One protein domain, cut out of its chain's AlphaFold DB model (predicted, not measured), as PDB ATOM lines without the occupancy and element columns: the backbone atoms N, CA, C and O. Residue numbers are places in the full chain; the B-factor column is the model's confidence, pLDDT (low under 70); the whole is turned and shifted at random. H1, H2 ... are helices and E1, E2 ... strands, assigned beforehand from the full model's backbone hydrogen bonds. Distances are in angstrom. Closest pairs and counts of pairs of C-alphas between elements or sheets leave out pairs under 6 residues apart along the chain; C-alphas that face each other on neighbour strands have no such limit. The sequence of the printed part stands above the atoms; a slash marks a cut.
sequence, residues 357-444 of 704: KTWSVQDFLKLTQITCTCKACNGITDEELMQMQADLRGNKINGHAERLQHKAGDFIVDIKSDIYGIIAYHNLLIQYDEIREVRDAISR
ATOM      1  N   LYS A 357      13.654  -2.377  23.355       86.75
ATOM      2  CA  LYS A 357      13.620  -3.845  23.217       86.75
ATOM      3  C   LYS A 357      15.018  -4.424  23.088       86.75
ATOM      4  O   LYS A 357      15.365  -5.413  23.714       86.75
ATOM      5  N   THR A 358      15.818  -3.807  22.240       86.50
ATOM      6  CA  THR A 358      17.218  -4.129  22.016       86.50
ATOM      7  C   THR A 358      17.959  -2.945  22.580       86.50
ATOM      8  O   THR A 358      17.775  -1.886  22.051       86.50
ATOM      9  N   TRP A 359      18.784  -2.977  23.603       87.44
ATOM     10  CA  TRP A 359      19.365  -1.743  24.167       87.44
ATOM     11  C   TRP A 359      20.390  -1.012  23.262       87.44
ATOM     12  O   TRP A 359      21.287  -0.312  23.732       87.44
ATOM     13  N   SER A 360      20.292  -1.210  21.947       87.00
ATOM     14  CA  SER A 360      21.008  -0.509  20.904       87.00
ATOM     15  C   SER A 360      20.799   0.999  20.989       87.00
ATOM     16  O   SER A 360      19.724   1.515  21.299       87.00
ATOM     17  N   VAL A 361      21.881   1.708  20.694       88.56
ATOM     18  CA  VAL A 361      21.886   3.160  20.620       88.56
ATOM     19  C   VAL A 361      21.407   3.582  19.237       88.56
ATOM     20  O   VAL A 361      22.006   3.213  18.227       88.56
ATOM     21  N   GLN A 362      20.352   4.386  19.203       92.75
ATOM     22  CA  GLN A 362      19.811   5.018  18.010       92.75
ATOM     23  C   GLN A 362      20.051   6.530  18.074       92.75
ATOM     24  O   GLN A 362      20.008   7.143  19.140       92.75
ATOM     25  N   ASP A 363      20.314   7.140  16.924       90.56
ATOM     26  CA  ASP A 363      20.415   8.594  16.799       90.56
ATOM     27  C   ASP A 363      19.002   9.188  16.816       90.56
ATOM     28  O   ASP A 363      18.216   8.952  15.895       90.56
ATOM     29  N   PHE A 364      18.680   9.962  17.855       94.31
ATOM     30  CA  PHE A 364      17.360  10.562  18.036       94.31
ATOM     31  C   PHE A 364      16.937  11.420  16.833       94.31
ATOM     32  O   PHE A 364      15.755  11.462  16.495       94.31
ATOM     33  N   LEU A 365      17.887  12.058  16.135       92.50
ATOM     34  CA  LEU A 365      17.603  12.873  14.947       92.50
ATOM     35  C   LEU A 365      17.242  12.050  13.707       92.50
ATOM     36  O   LEU A 365      16.850  12.638  12.698       92.50
ATOM     37  N   LYS A 366      17.415  10.727  13.749       94.25
ATOM     38  CA  LYS A 366      17.112   9.801  12.648       94.25
ATOM     39  C   LYS A 366      15.905   8.912  12.930       94.25
ATOM     40  O   LYS A 366      15.536   8.120  12.065       94.25
ATOM     41  N   LEU A 367      15.305   9.019  14.114       94.88
ATOM     42  CA  LEU A 367      14.082   8.291  14.433       94.88
ATOM     43  C   LEU A 367      12.950   8.763  13.522       94.88
ATOM     44  O   LEU A 367      12.740   9.964  13.364       94.88
ATOM     45  N   THR A 368      12.228   7.807  12.945       93.25
ATOM     46  CA  THR A 368      11.012   8.075  12.168       93.25
ATOM     47  C   THR A 368       9.765   8.097  13.044       93.25
ATOM     48  O   THR A 368       8.824   8.805  12.720       93.25
ATOM     49  N   GLN A 369       9.775   7.339  14.141       93.44
ATOM     50  CA  GLN A 369       8.693   7.229  15.118       93.44
ATOM     51  C   GLN A 369       9.262   6.787  16.473       93.44
ATOM     52  O   GLN A 369      10.311   6.132  16.529       93.44
ATOM     53  N   ILE A 370       8.556   7.092  17.563       94.50
ATOM     54  CA  ILE A 370       8.854   6.561  18.899       94.50
ATOM     55  C   ILE A 370       7.940   5.362  19.165       94.50
ATOM     56  O   ILE A 370       6.727   5.502  19.250       94.50
ATOM     57  N   THR A 371       8.523   4.172  19.332       92.06
ATOM     58  CA  THR A 371       7.759   2.929  19.584       92.06
ATOM     59  C   THR A 371       7.690   2.536  21.062       92.06
ATOM     60  O   THR A 371       6.978   1.601  21.432       92.06
ATOM     61  N   CYS A 372       8.438   3.234  21.916       94.88
ATOM     62  CA  CYS A 372       8.442   3.026  23.356       94.88
ATOM     63  C   CYS A 372       7.194   3.639  24.003       94.88
ATOM     64  O   CYS A 372       6.781   4.741  23.653       94.88
ATOM     65  N   THR A 373       6.642   2.968  25.012       94.50
ATOM     66  CA  THR A 373       5.459   3.422  25.763       94.50
ATOM     67  C   THR A 373       5.789   3.822  27.205       94.50
ATOM     68  O   THR A 373       4.911   3.838  28.067       94.50
ATOM     69  N   CYS A 374       7.061   4.089  27.516       96.38
ATOM     70  CA  CYS A 374       7.469   4.518  28.855       96.38
ATOM     71  C   CYS A 374       6.938   5.929  29.164       96.38
ATOM     72  O   CYS A 374       6.568   6.673  28.262       96.38
ATOM     73  N   LYS A 375       6.972   6.349  30.436       95.88
ATOM     74  CA  LYS A 375       6.507   7.684  30.865       95.88
ATOM     75  C   LYS A 375       7.154   8.858  30.116       95.88
ATOM     76  O   LYS A 375       6.559   9.921  30.047       95.88
ATOM     77  N   ALA A 376       8.367   8.685  29.593       96.94
ATOM     78  CA  ALA A 376       9.055   9.716  28.819       96.94
ATOM     79  C   ALA A 376       8.604   9.777  27.348       96.94
ATOM     80  O   ALA A 376       8.763  10.811  26.712       96.94
ATOM     81  N   CYS A 377       8.085   8.674  26.805       96.56
ATOM     82  CA  CYS A 377       7.732   8.528  25.392       96.56
ATOM     83  C   CYS A 377       6.222   8.512  25.145       96.56
ATOM     84  O   CYS A 377       5.775   8.808  24.040       96.56
ATOM     85  N   ASN A 378       5.446   8.142  26.162       93.25
ATOM     86  CA  ASN A 378       4.009   7.988  26.066       93.25
ATOM     87  C   ASN A 378       3.350   9.273  25.545       93.25
ATOM     88  O   ASN A 378       3.573  10.361  26.074       93.25
ATOM     89  N   GLY A 379       2.535   9.122  24.502       90.06
ATOM     90  CA  GLY A 379       1.789  10.219  23.894       90.06
ATOM     91  C   GLY A 379       2.579  11.108  22.930       90.06
ATOM     92  O   GLY A 379       1.947  11.959  22.316       90.06
ATOM     93  N   ILE A 380       3.897  10.924  22.760       96.38
ATOM     94  CA  ILE A 380       4.654  11.691  21.758       96.38
ATOM     95  C   ILE A 380       4.215  11.253  20.359       96.38
ATOM     96  O   ILE A 380       4.396  10.094  19.982       96.38
ATOM     97  N   THR A 381       3.642  12.182  19.597       96.56
ATOM     98  CA  THR A 381       3.221  11.934  18.208       96.56
ATOM     99  C   THR A 381       4.386  12.079  17.224       96.56
ATOM    100  O   THR A 381       5.405  12.696  17.541       96.56
ATOM    101  N   ASP A 382       4.234  11.561  16.002       96.38
ATOM    102  CA  ASP A 382       5.239  11.735  14.941       96.38
ATOM    103  C   ASP A 382       5.462  13.223  14.606       96.38
ATOM    104  O   ASP A 382       6.597  13.644  14.384       96.38
ATOM    105  N   GLU A 383       4.403  14.041  14.640       95.75
ATOM    106  CA  GLU A 383       4.486  15.495  14.444       95.75
ATOM    107  C   GLU A 383       5.305  16.169  15.556       95.75
ATOM    108  O   GLU A 383       6.193  16.975  15.278       95.75
ATOM    109  N   GLU A 384       5.067  15.800  16.818       96.44
ATOM    110  CA  GLU A 384       5.832  16.313  17.959       96.44
ATOM    111  C   GLU A 384       7.295  15.854  17.917       96.44
ATOM    112  O   GLU A 384       8.191  16.652  18.191       96.44
ATOM    113  N   LEU A 385       7.569  14.606  17.515       97.06
ATOM    114  CA  LEU A 385       8.932  14.119  17.290       97.06
ATOM    115  C   LEU A 385       9.641  14.950  16.213       97.06
ATOM    116  O   LEU A 385      10.774  15.387  16.425       97.06
ATOM    117  N   MET A 386       8.988  15.185  15.070       95.44
ATOM    118  CA  MET A 386       9.545  16.006  13.993       95.44
ATOM    119  C   MET A 386       9.821  17.435  14.466       95.44
ATOM    120  O   MET A 386      10.885  17.978  14.153       95.44
ATOM    121  N   GLN A 387       8.922  18.017  15.266       94.44
ATOM    122  CA  GLN A 387       9.115  19.339  15.859       94.44
ATOM    123  C   GLN A 387      10.321  19.357  16.808       94.44
ATOM    124  O   GLN A 387      11.224  20.174  16.637       94.44
ATOM    125  N   MET A 388      10.419  18.392  17.731       95.44
ATOM    126  CA  MET A 388      11.568  18.260  18.633       95.44
ATOM    127  C   MET A 388      12.887  18.126  17.853       95.44
ATOM    128  O   MET A 388      13.894  18.748  18.194       95.44
ATOM    129  N   GLN A 389      12.908  17.327  16.783       95.00
ATOM    130  CA  GLN A 389      14.084  17.188  15.921       95.00
ATOM    131  C   GLN A 389      14.421  18.494  15.186       95.00
ATOM    132  O   GLN A 389      15.602  18.824  15.046       95.00
ATOM    133  N   ALA A 390      13.419  19.243  14.719       91.38
ATOM    134  CA  ALA A 390      13.614  20.547  14.091       91.38
ATOM    135  C   ALA A 390      14.221  21.555  15.079       91.38
ATOM    136  O   ALA A 390      15.214  22.210  14.754       91.38
ATOM    137  N   ASP A 391      13.720  21.596  16.313       90.88
ATOM    138  CA  ASP A 391      14.220  22.488  17.362       90.88
ATOM    139  C   ASP A 391      15.665  22.172  17.752       90.88
ATOM    140  O   ASP A 391      16.475  23.076  17.989       90.88
ATOM    141  N   LEU A 392      16.030  20.887  17.776       88.69
ATOM    142  CA  LEU A 392      17.409  20.447  17.990       88.69
ATOM    143  C   LEU A 392      18.339  20.849  16.833       88.69
ATOM    144  O   LEU A 392      19.493  21.199  17.087       88.69
ATOM    145  N   ARG A 393      17.853  20.843  15.582       85.25
ATOM    146  CA  ARG A 393      18.621  21.235  14.381       85.25
ATOM    147  C   ARG A 393      18.748  22.753  14.208       85.25
ATOM    148  O   ARG A 393      19.741  23.214  13.645       85.25
ATOM    149  N   GLY A 394      17.766  23.535  14.663       71.44
ATOM    150  CA  GLY A 394      17.758  24.994  14.517       71.44
ATOM    151  C   GLY A 394      18.963  25.668  15.188       71.44
ATOM    152  O   GLY A 394      19.391  25.276  16.275       71.44
ATOM    153  N   ASN A 395      19.523  26.718  14.585       54.44
ATOM    154  CA  ASN A 395      20.597  27.496  15.215       54.44
ATOM    155  C   ASN A 395      20.028  28.487  16.243       54.44
ATOM    156  O   ASN A 395      18.936  29.014  16.067       54.44
ATOM    157  N   LYS A 396      20.789  28.778  17.308       52.16
ATOM    158  CA  LYS A 396      20.497  29.903  18.209       52.16
ATOM    159  C   LYS A 396      20.565  31.206  17.410       52.16
ATOM    160  O   LYS A 396      21.651  31.591  16.981       52.16
ATOM    161  N   ILE A 397      19.446  31.900  17.265       41.19
ATOM    162  CA  ILE A 397      19.433  33.297  16.836       41.19
ATOM    163  C   ILE A 397      19.476  34.138  18.127       41.19
ATOM    164  O   ILE A 397      18.614  34.016  18.988       41.19
ATOM    165  N   ASN A 398      20.526  34.947  18.299       38.91
ATOM    166  CA  ASN A 398      20.648  36.001  19.328       38.91
ATOM    167  C   ASN A 398      20.872  35.601  20.804       38.91
ATOM    168  O   ASN A 398      20.441  36.314  21.705       38.91
ATOM    169  N   GLY A 399      21.603  34.518  21.095       43.03
ATOM    170  CA  GLY A 399      22.227  34.311  22.422       43.03
ATOM    171  C   GLY A 399      21.289  34.013  23.607       43.03
ATOM    172  O   GLY A 399      21.766  33.583  24.657       43.03
ATOM    173  N   HIS A 400      19.975  34.142  23.435       48.03
ATOM    174  CA  HIS A 400      18.957  33.721  24.393       48.03
ATOM    175  C   HIS A 400      18.382  32.354  24.001       48.03
ATOM    176  O   HIS A 400      18.340  31.994  22.826       48.03
ATOM    177  N   ALA A 401      17.972  31.555  24.991       55.94
ATOM    178  CA  ALA A 401      17.203  30.347  24.717       55.94
ATOM    179  C   ALA A 401      15.837  30.778  24.170       55.94
ATOM    180  O   ALA A 401      15.031  31.340  24.912       55.94
ATOM    181  N   GLU A 402      15.614  30.566  22.876       62.59
ATOM    182  CA  GLU A 402      14.304  30.739  22.258       62.59
ATOM    183  C   GLU A 402      13.292  29.864  23.006       62.59
ATOM    184  O   GLU A 402      13.569  28.697  23.307       62.59
ATOM    185  N   ARG A 403      12.163  30.465  23.386       71.81
ATOM    186  CA  ARG A 403      11.064  29.735  24.013       71.81
ATOM    187  C   ARG A 403      10.333  28.971  22.914       71.81
ATOM    188  O   ARG A 403       9.787  29.606  22.023       71.81
ATOM    189  N   LEU A 404      10.346  27.642  22.989       83.50
ATOM    190  CA  LEU A 404       9.762  26.751  21.981       83.50
ATOM    191  C   LEU A 404       8.249  26.563  22.196       83.50
ATOM    192  O   LEU A 404       7.478  26.639  21.249       83.50
ATOM    193  N   GLN A 405       7.824  26.381  23.451       86.44
ATOM    194  CA  GLN A 405       6.427  26.309  23.907       86.44
ATOM    195  C   GLN A 405       5.506  25.417  23.059       86.44
ATOM    196  O   GLN A 405       4.427  25.834  22.639       86.44
ATOM    197  N   HIS A 406       5.892  24.161  22.866       91.81
ATOM    198  CA  HIS A 406       5.021  23.150  22.265       91.81
ATOM    199  C   HIS A 406       4.955  21.894  23.141       91.81
ATOM    200  O   HIS A 406       5.691  21.753  24.122       91.81
ATOM    201  N   LYS A 407       4.030  20.989  22.813       95.25
ATOM    202  CA  LYS A 407       3.891  19.702  23.498       95.25
ATOM    203  C   LYS A 407       4.867  18.659  22.958       95.25
ATOM    204  O   LYS A 407       5.290  18.725  21.805       95.25
ATOM    205  N   ALA A 408       5.197  17.709  23.819       94.81
ATOM    206  CA  ALA A 408       5.807  16.434  23.481       94.81
ATOM    207  C   ALA A 408       5.201  15.383  24.418       94.81
ATOM    208  O   ALA A 408       5.654  15.234  25.557       94.81
ATOM    209  N   GLY A 409       4.132  14.718  23.977       93.62
ATOM    210  CA  GLY A 409       3.315  13.858  24.829       93.62
ATOM    211  C   GLY A 409       2.781  14.607  26.052       93.62
ATOM    212  O   GLY A 409       2.129  15.648  25.933       93.62
ATOM    213  N   ASP A 410       3.091  14.098  27.245       92.44
ATOM    214  CA  ASP A 410       2.673  14.698  28.520       92.44
ATOM    215  C   ASP A 410       3.535  15.906  28.954       92.44
ATOM    216  O   ASP A 410       3.282  16.520  29.997       92.44
ATOM    217  N   PHE A 411       4.561  16.271  28.178       95.12
ATOM    218  CA  PHE A 411       5.497  17.343  28.517       95.12
ATOM    219  C   PHE A 411       5.245  18.621  27.715       95.12
ATOM    220  O   PHE A 411       4.808  18.593  26.565       95.12
ATOM    221  N   ILE A 412       5.597  19.753  28.324       93.75
ATOM    222  CA  ILE A 412       5.771  21.029  27.627       93.75
ATOM    223  C   ILE A 412       7.265  21.243  27.407       93.75
ATOM    224  O   ILE A 412       8.051  21.196  28.356       93.75
ATOM    225  N   VAL A 413       7.645  21.473  26.154       93.44
ATOM    226  CA  VAL A 413       9.003  21.824  25.753       93.44
ATOM    227  C   VAL A 413       9.103  23.345  25.730       93.44
ATOM    228  O   VAL A 413       8.614  24.000  24.812       93.44
ATOM    229  N   ASP A 414       9.734  23.922  26.753       89.88
ATOM    230  CA  ASP A 414       9.971  25.366  26.814       89.88
ATOM    231  C   ASP A 414      11.292  25.735  26.144       89.88
ATOM    232  O   ASP A 414      11.402  26.786  25.517       89.88
ATOM    233  N   ILE A 415      12.314  24.892  26.300       89.56
ATOM    234  CA  ILE A 415      13.665  25.115  25.783       89.56
ATOM    235  C   ILE A 415      14.273  23.809  25.273       89.56
ATOM    236  O   ILE A 415      13.916  22.720  25.713       89.56
ATOM    237  N   LYS A 416      15.299  23.914  24.423       89.44
ATOM    238  CA  LYS A 416      15.999  22.747  23.849       89.44
ATOM    239  C   LYS A 416      16.454  21.725  24.894       89.44
ATOM    240  O   LYS A 416      16.422  20.528  24.637       89.44
ATOM    241  N   SER A 417      16.879  22.173  26.080       91.56
ATOM    242  CA  SER A 417      17.317  21.268  27.153       91.56
ATOM    243  C   SER A 417      16.210  20.379  27.713       91.56
ATOM    244  O   SER A 417      16.526  19.352  28.304       91.56
ATOM    245  N   ASP A 418      14.940  20.744  27.535       94.62
ATOM    246  CA  ASP A 418      13.823  19.888  27.926       94.62
ATOM    247  C   ASP A 418      13.747  18.661  26.999       94.62
ATOM    248  O   ASP A 418      13.540  17.556  27.488       94.62
ATOM    249  N   ILE A 419      14.070  18.803  25.703       96.25
ATOM    250  CA  ILE A 419      14.181  17.675  24.756       96.25
ATOM    251  C   ILE A 419      15.298  16.714  25.184       96.25
ATOM    252  O   ILE A 419      15.078  15.509  25.302       96.25
ATOM    253  N   TYR A 420      16.486  17.243  25.498       96.56
ATOM    254  CA  TYR A 420      17.573  16.444  26.080       96.56
ATOM    255  C   TYR A 420      17.142  15.760  27.389       96.56
ATOM    256  O   TYR A 420      17.546  14.632  27.663       96.56
ATOM    257  N   GLY A 421      16.312  16.434  28.192       97.62
ATOM    258  CA  GLY A 421      15.724  15.905  29.420       97.62
ATOM    259  C   GLY A 421      14.789  14.723  29.174       97.62
ATOM    260  O   GLY A 421      14.901  13.722  29.880       97.62
ATOM    261  N   ILE A 422      13.929  14.805  28.158       98.31
ATOM    262  CA  ILE A 422      13.018  13.726  27.749       98.31
ATOM    263  C   ILE A 422      13.817  12.495  27.299       98.31
ATOM    264  O   ILE A 422      13.573  11.395  27.795       98.31
ATOM    265  N   ILE A 423      14.832  12.677  26.441       98.19
ATOM    266  CA  ILE A 423      15.706  11.579  25.981       98.19
ATOM    267  C   ILE A 423      16.435  10.937  27.170       98.19
ATOM    268  O   ILE A 423      16.471   9.713  27.299       98.19
ATOM    269  N   ALA A 424      16.993  11.753  28.070       98.31
ATOM    270  CA  ALA A 424      17.658  11.260  29.272       98.31
ATOM    271  C   ALA A 424      16.688  10.469  30.162       98.31
ATOM    272  O   ALA A 424      17.029   9.381  30.625       98.31
ATOM    273  N   TYR A 425      15.477  10.985  30.377       98.50
ATOM    274  CA  TYR A 425      14.467  10.327  31.198       98.50
ATOM    275  C   TYR A 425      14.060   8.969  30.612       98.50
ATOM    276  O   TYR A 425      14.054   7.984  31.345       98.50
ATOM    277  N   HIS A 426      13.848   8.879  29.295       98.06
ATOM    278  CA  HIS A 426      13.638   7.605  28.599       98.06
ATOM    279  C   HIS A 426      14.796   6.624  28.831       98.06
ATOM    280  O   HIS A 426      14.580   5.526  29.341       98.06
ATOM    281  N   ASN A 427      16.037   7.035  28.545       96.94
ATOM    282  CA  ASN A 427      17.226   6.185  28.693       96.94
ATOM    283  C   ASN A 427      17.422   5.662  30.130       96.94
ATOM    284  O   ASN A 427      18.012   4.599  30.339       96.94
ATOM    285  N   LEU A 428      16.976   6.428  31.128       97.62
ATOM    286  CA  LEU A 428      16.998   6.022  32.529       97.62
ATOM    287  C   LEU A 428      15.864   5.043  32.859       97.62
ATOM    288  O   LEU A 428      16.107   4.069  33.566       97.62
ATOM    289  N   LEU A 429      14.652   5.269  32.345       97.19
ATOM    290  CA  LEU A 429      13.514   4.366  32.549       97.19
ATOM    291  C   LEU A 429      13.798   2.962  32.005       97.19
ATOM    292  O   LEU A 429      13.497   1.996  32.696       97.19
ATOM    293  N   ILE A 430      14.474   2.851  30.858       95.31
ATOM    294  CA  ILE A 430      14.926   1.559  30.318       95.31
ATOM    295  C   ILE A 430      15.848   0.827  31.306       95.31
ATOM    296  O   ILE A 430      15.667  -0.358  31.569       95.31
ATOM    297  N   GLN A 431      16.798   1.536  31.928       95.31
ATOM    298  CA  GLN A 431      17.665   0.942  32.953       95.31
ATOM    299  C   GLN A 431      16.903   0.552  34.227       95.31
ATOM    300  O   GLN A 431      17.222  -0.460  34.845       95.31
ATOM    301  N   TYR A 432      15.898   1.334  34.625       96.19
ATOM    302  CA  TYR A 432      15.050   0.988  35.764       96.19
ATOM    303  C   TYR A 432      14.166  -0.228  35.514       96.19
ATOM    304  O   TYR A 432      13.944  -0.999  36.448       96.19
ATOM    305  N   ASP A 433      13.668  -0.395  34.290       95.00
ATOM    306  CA  ASP A 433      12.906  -1.579  33.917       95.00
ATOM    307  C   ASP A 433      13.768  -2.834  34.091       95.00
ATOM    308  O   ASP A 433      13.322  -3.768  34.747       95.00
ATOM    309  N   GLU A 434      15.037  -2.815  33.674       95.06
ATOM    310  CA  GLU A 434      15.946  -3.950  33.902       95.06
ATOM    311  C   GLU A 434      16.184  -4.250  35.383       95.06
ATOM    312  O   GLU A 434      16.158  -5.404  35.796       95.06
ATOM    313  N   ILE A 435      16.365  -3.223  36.217       95.94
ATOM    314  CA  ILE A 435      16.508  -3.410  37.670       95.94
ATOM    315  C   ILE A 435      15.256  -4.062  38.277       95.94
ATOM    316  O   ILE A 435      15.360  -4.854  39.217       95.94
ATOM    317  N   ARG A 436      14.061  -3.748  37.760       95.94
ATOM    318  CA  ARG A 436      12.823  -4.431  38.156       95.94
ATOM    319  C   ARG A 436      12.830  -5.888  37.692       95.94
ATOM    320  O   ARG A 436      12.624  -6.758  38.528       95.94
ATOM    321  N   GLU A 437      13.105  -6.153  36.416       95.19
ATOM    322  CA  GLU A 437      13.108  -7.521  35.876       95.19
ATOM    323  C   GLU A 437      14.125  -8.421  36.598       95.19
ATOM    324  O   GLU A 437      13.816  -9.563  36.936       95.19
ATOM    325  N   VAL A 438      15.308  -7.893  36.924       93.69
ATOM    326  CA  VAL A 438      16.331  -8.603  37.704       93.69
ATOM    327  C   VAL A 438      15.848  -8.912  39.124       93.69
ATOM    328  O   VAL A 438      16.040 -10.033  39.593       93.69
ATOM    329  N   ARG A 439      15.183  -7.972  39.812       94.44
ATOM    330  CA  ARG A 439      14.573  -8.238  41.131       94.44
ATOM    331  C   ARG A 439      13.505  -9.325  41.052       94.44
ATOM    332  O   ARG A 439      13.508 -10.244  41.872       94.44
ATOM    333  N   ASP A 440      12.647  -9.267  40.039       94.19
ATOM    334  CA  ASP A 440      11.613 -10.275  39.811       94.19
ATOM    335  C   ASP A 440      12.235 -11.643  39.491       94.19
ATOM    336  O   ASP A 440      11.736 -12.678  39.940       94.19
ATOM    337  N   ALA A 441      13.344 -11.683  38.748       92.75
ATOM    338  CA  ALA A 441      14.099 -12.903  38.486       92.75
ATOM    339  C   ALA A 441      14.714 -13.483  39.769       92.75
ATOM    340  O   ALA A 441      14.544 -14.675  40.022       92.75
ATOM    341  N   ILE A 442      15.336 -12.660  40.624       91.12
ATOM    342  CA  ILE A 442      15.867 -13.104  41.924       91.12
ATOM    343  C   ILE A 442      14.740 -13.671  42.793       91.12
ATOM    344  O   ILE A 442      14.886 -14.763  43.337       91.12
ATOM    345  N   SER A 443      13.595 -12.979  42.866       88.62
ATOM    346  CA  SER A 443      12.429 -13.402  43.662       88.62
ATOM    347  C   SER A 443      11.864 -14.770  43.248       88.62
ATOM    348  O   SER A 443      11.294 -15.491  44.065       88.62
ATOM    349  N   ARG A 444      12.053 -15.150  41.979       89.62
ATOM    350  CA  ARG A 444      11.611 -16.429  41.405       89.62
ATOM    351  C   ARG A 444      12.714 -17.488  41.364       89.62
ATOM    352  O   ARG A 444      12.447 -18.594  40.906       89.62
TER     353      ARG A 444
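This is residues 357 to 444 of the 704 residues of an uncharacterized protein of Dictyobacter vulcani (UniProt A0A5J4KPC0). One long straight helix, H2, makes the long axis; the short helix H1 and the small hairpin E2 E3 gather at its first end, and at the other end residues 434 to 444, of which 434 to 443 belong to H2, stick out bare. At the opposite end of the rod a loop sticks out with residues 395 to 400, while the body without these two stretches is well gathered. The printed part has 88 residues, with two named helices and three named strands in the order E1, H1, E2, E3, H2; the sheet is E2 - E3, antiparallel, and the class is mostly helix. The whole is loose, with a radius of gyration of the C-alphas of 15.3 A, and spans 57 by 23 by 21 A.

E2, residues 406 to 408, and E3, residues 411 to 413, form an antiparallel hairpin, their directions at 135 degrees. N 408 and O 411 are 2.9 A apart and N 413 and O 406 2.8 A, both within hydrogen-bond range. H1, residues 382 to 393, comes closest to E2 at the C-alphas of Glu 384 and Ala 408, 5.5 A apart. H1 and E3 are apart, but only just, at 8.4 A. H2, residues 416 to 443, comes closest to E3 at the C-alphas of Val 413 and Ile 419, 6.7 A apart. H1 and H2 touch, H1 with residues 388 to 392 alone and H2 with residues 416 to 419 alone; the closest C-alphas, those of Leu 392 and Lys 416, are 6.5 A apart. The two helices run opposite ways at a steep tilt of 60 degrees. E1, residues 361 to 363, pairs with no named strand and is apart from E2, E3, H1 and H2. In H1 every O i to N i+4 pair is within hydrogen-bond range, in H2 23 of 24.

H2 measures 41.4 A, from C-alpha 416 at (15.999, 22.747, 23.849) to C-alpha 443 at (12.429, -13.402, 43.662). H1 measures 16.4 A. E2 is 6.9 A long, E3 6.3 A and E1 6.8 A, with C-alpha 361 at (21.886, 3.160, 20.620).

The C-alphas farthest apart are those of Asn 398 and Arg 444, 57.6 A. Without the stretches that stand free, 71 residues span 34 by 21 by 19 A. The printed part has no cut. The links E1 to H1, 18 residues, and H1 to E2, 12 residues, are long; E2 to E3 and E3 to H2 are tight. The mean pLDDT of the printed part is 89.1, and residues 395 to 402 are under 70.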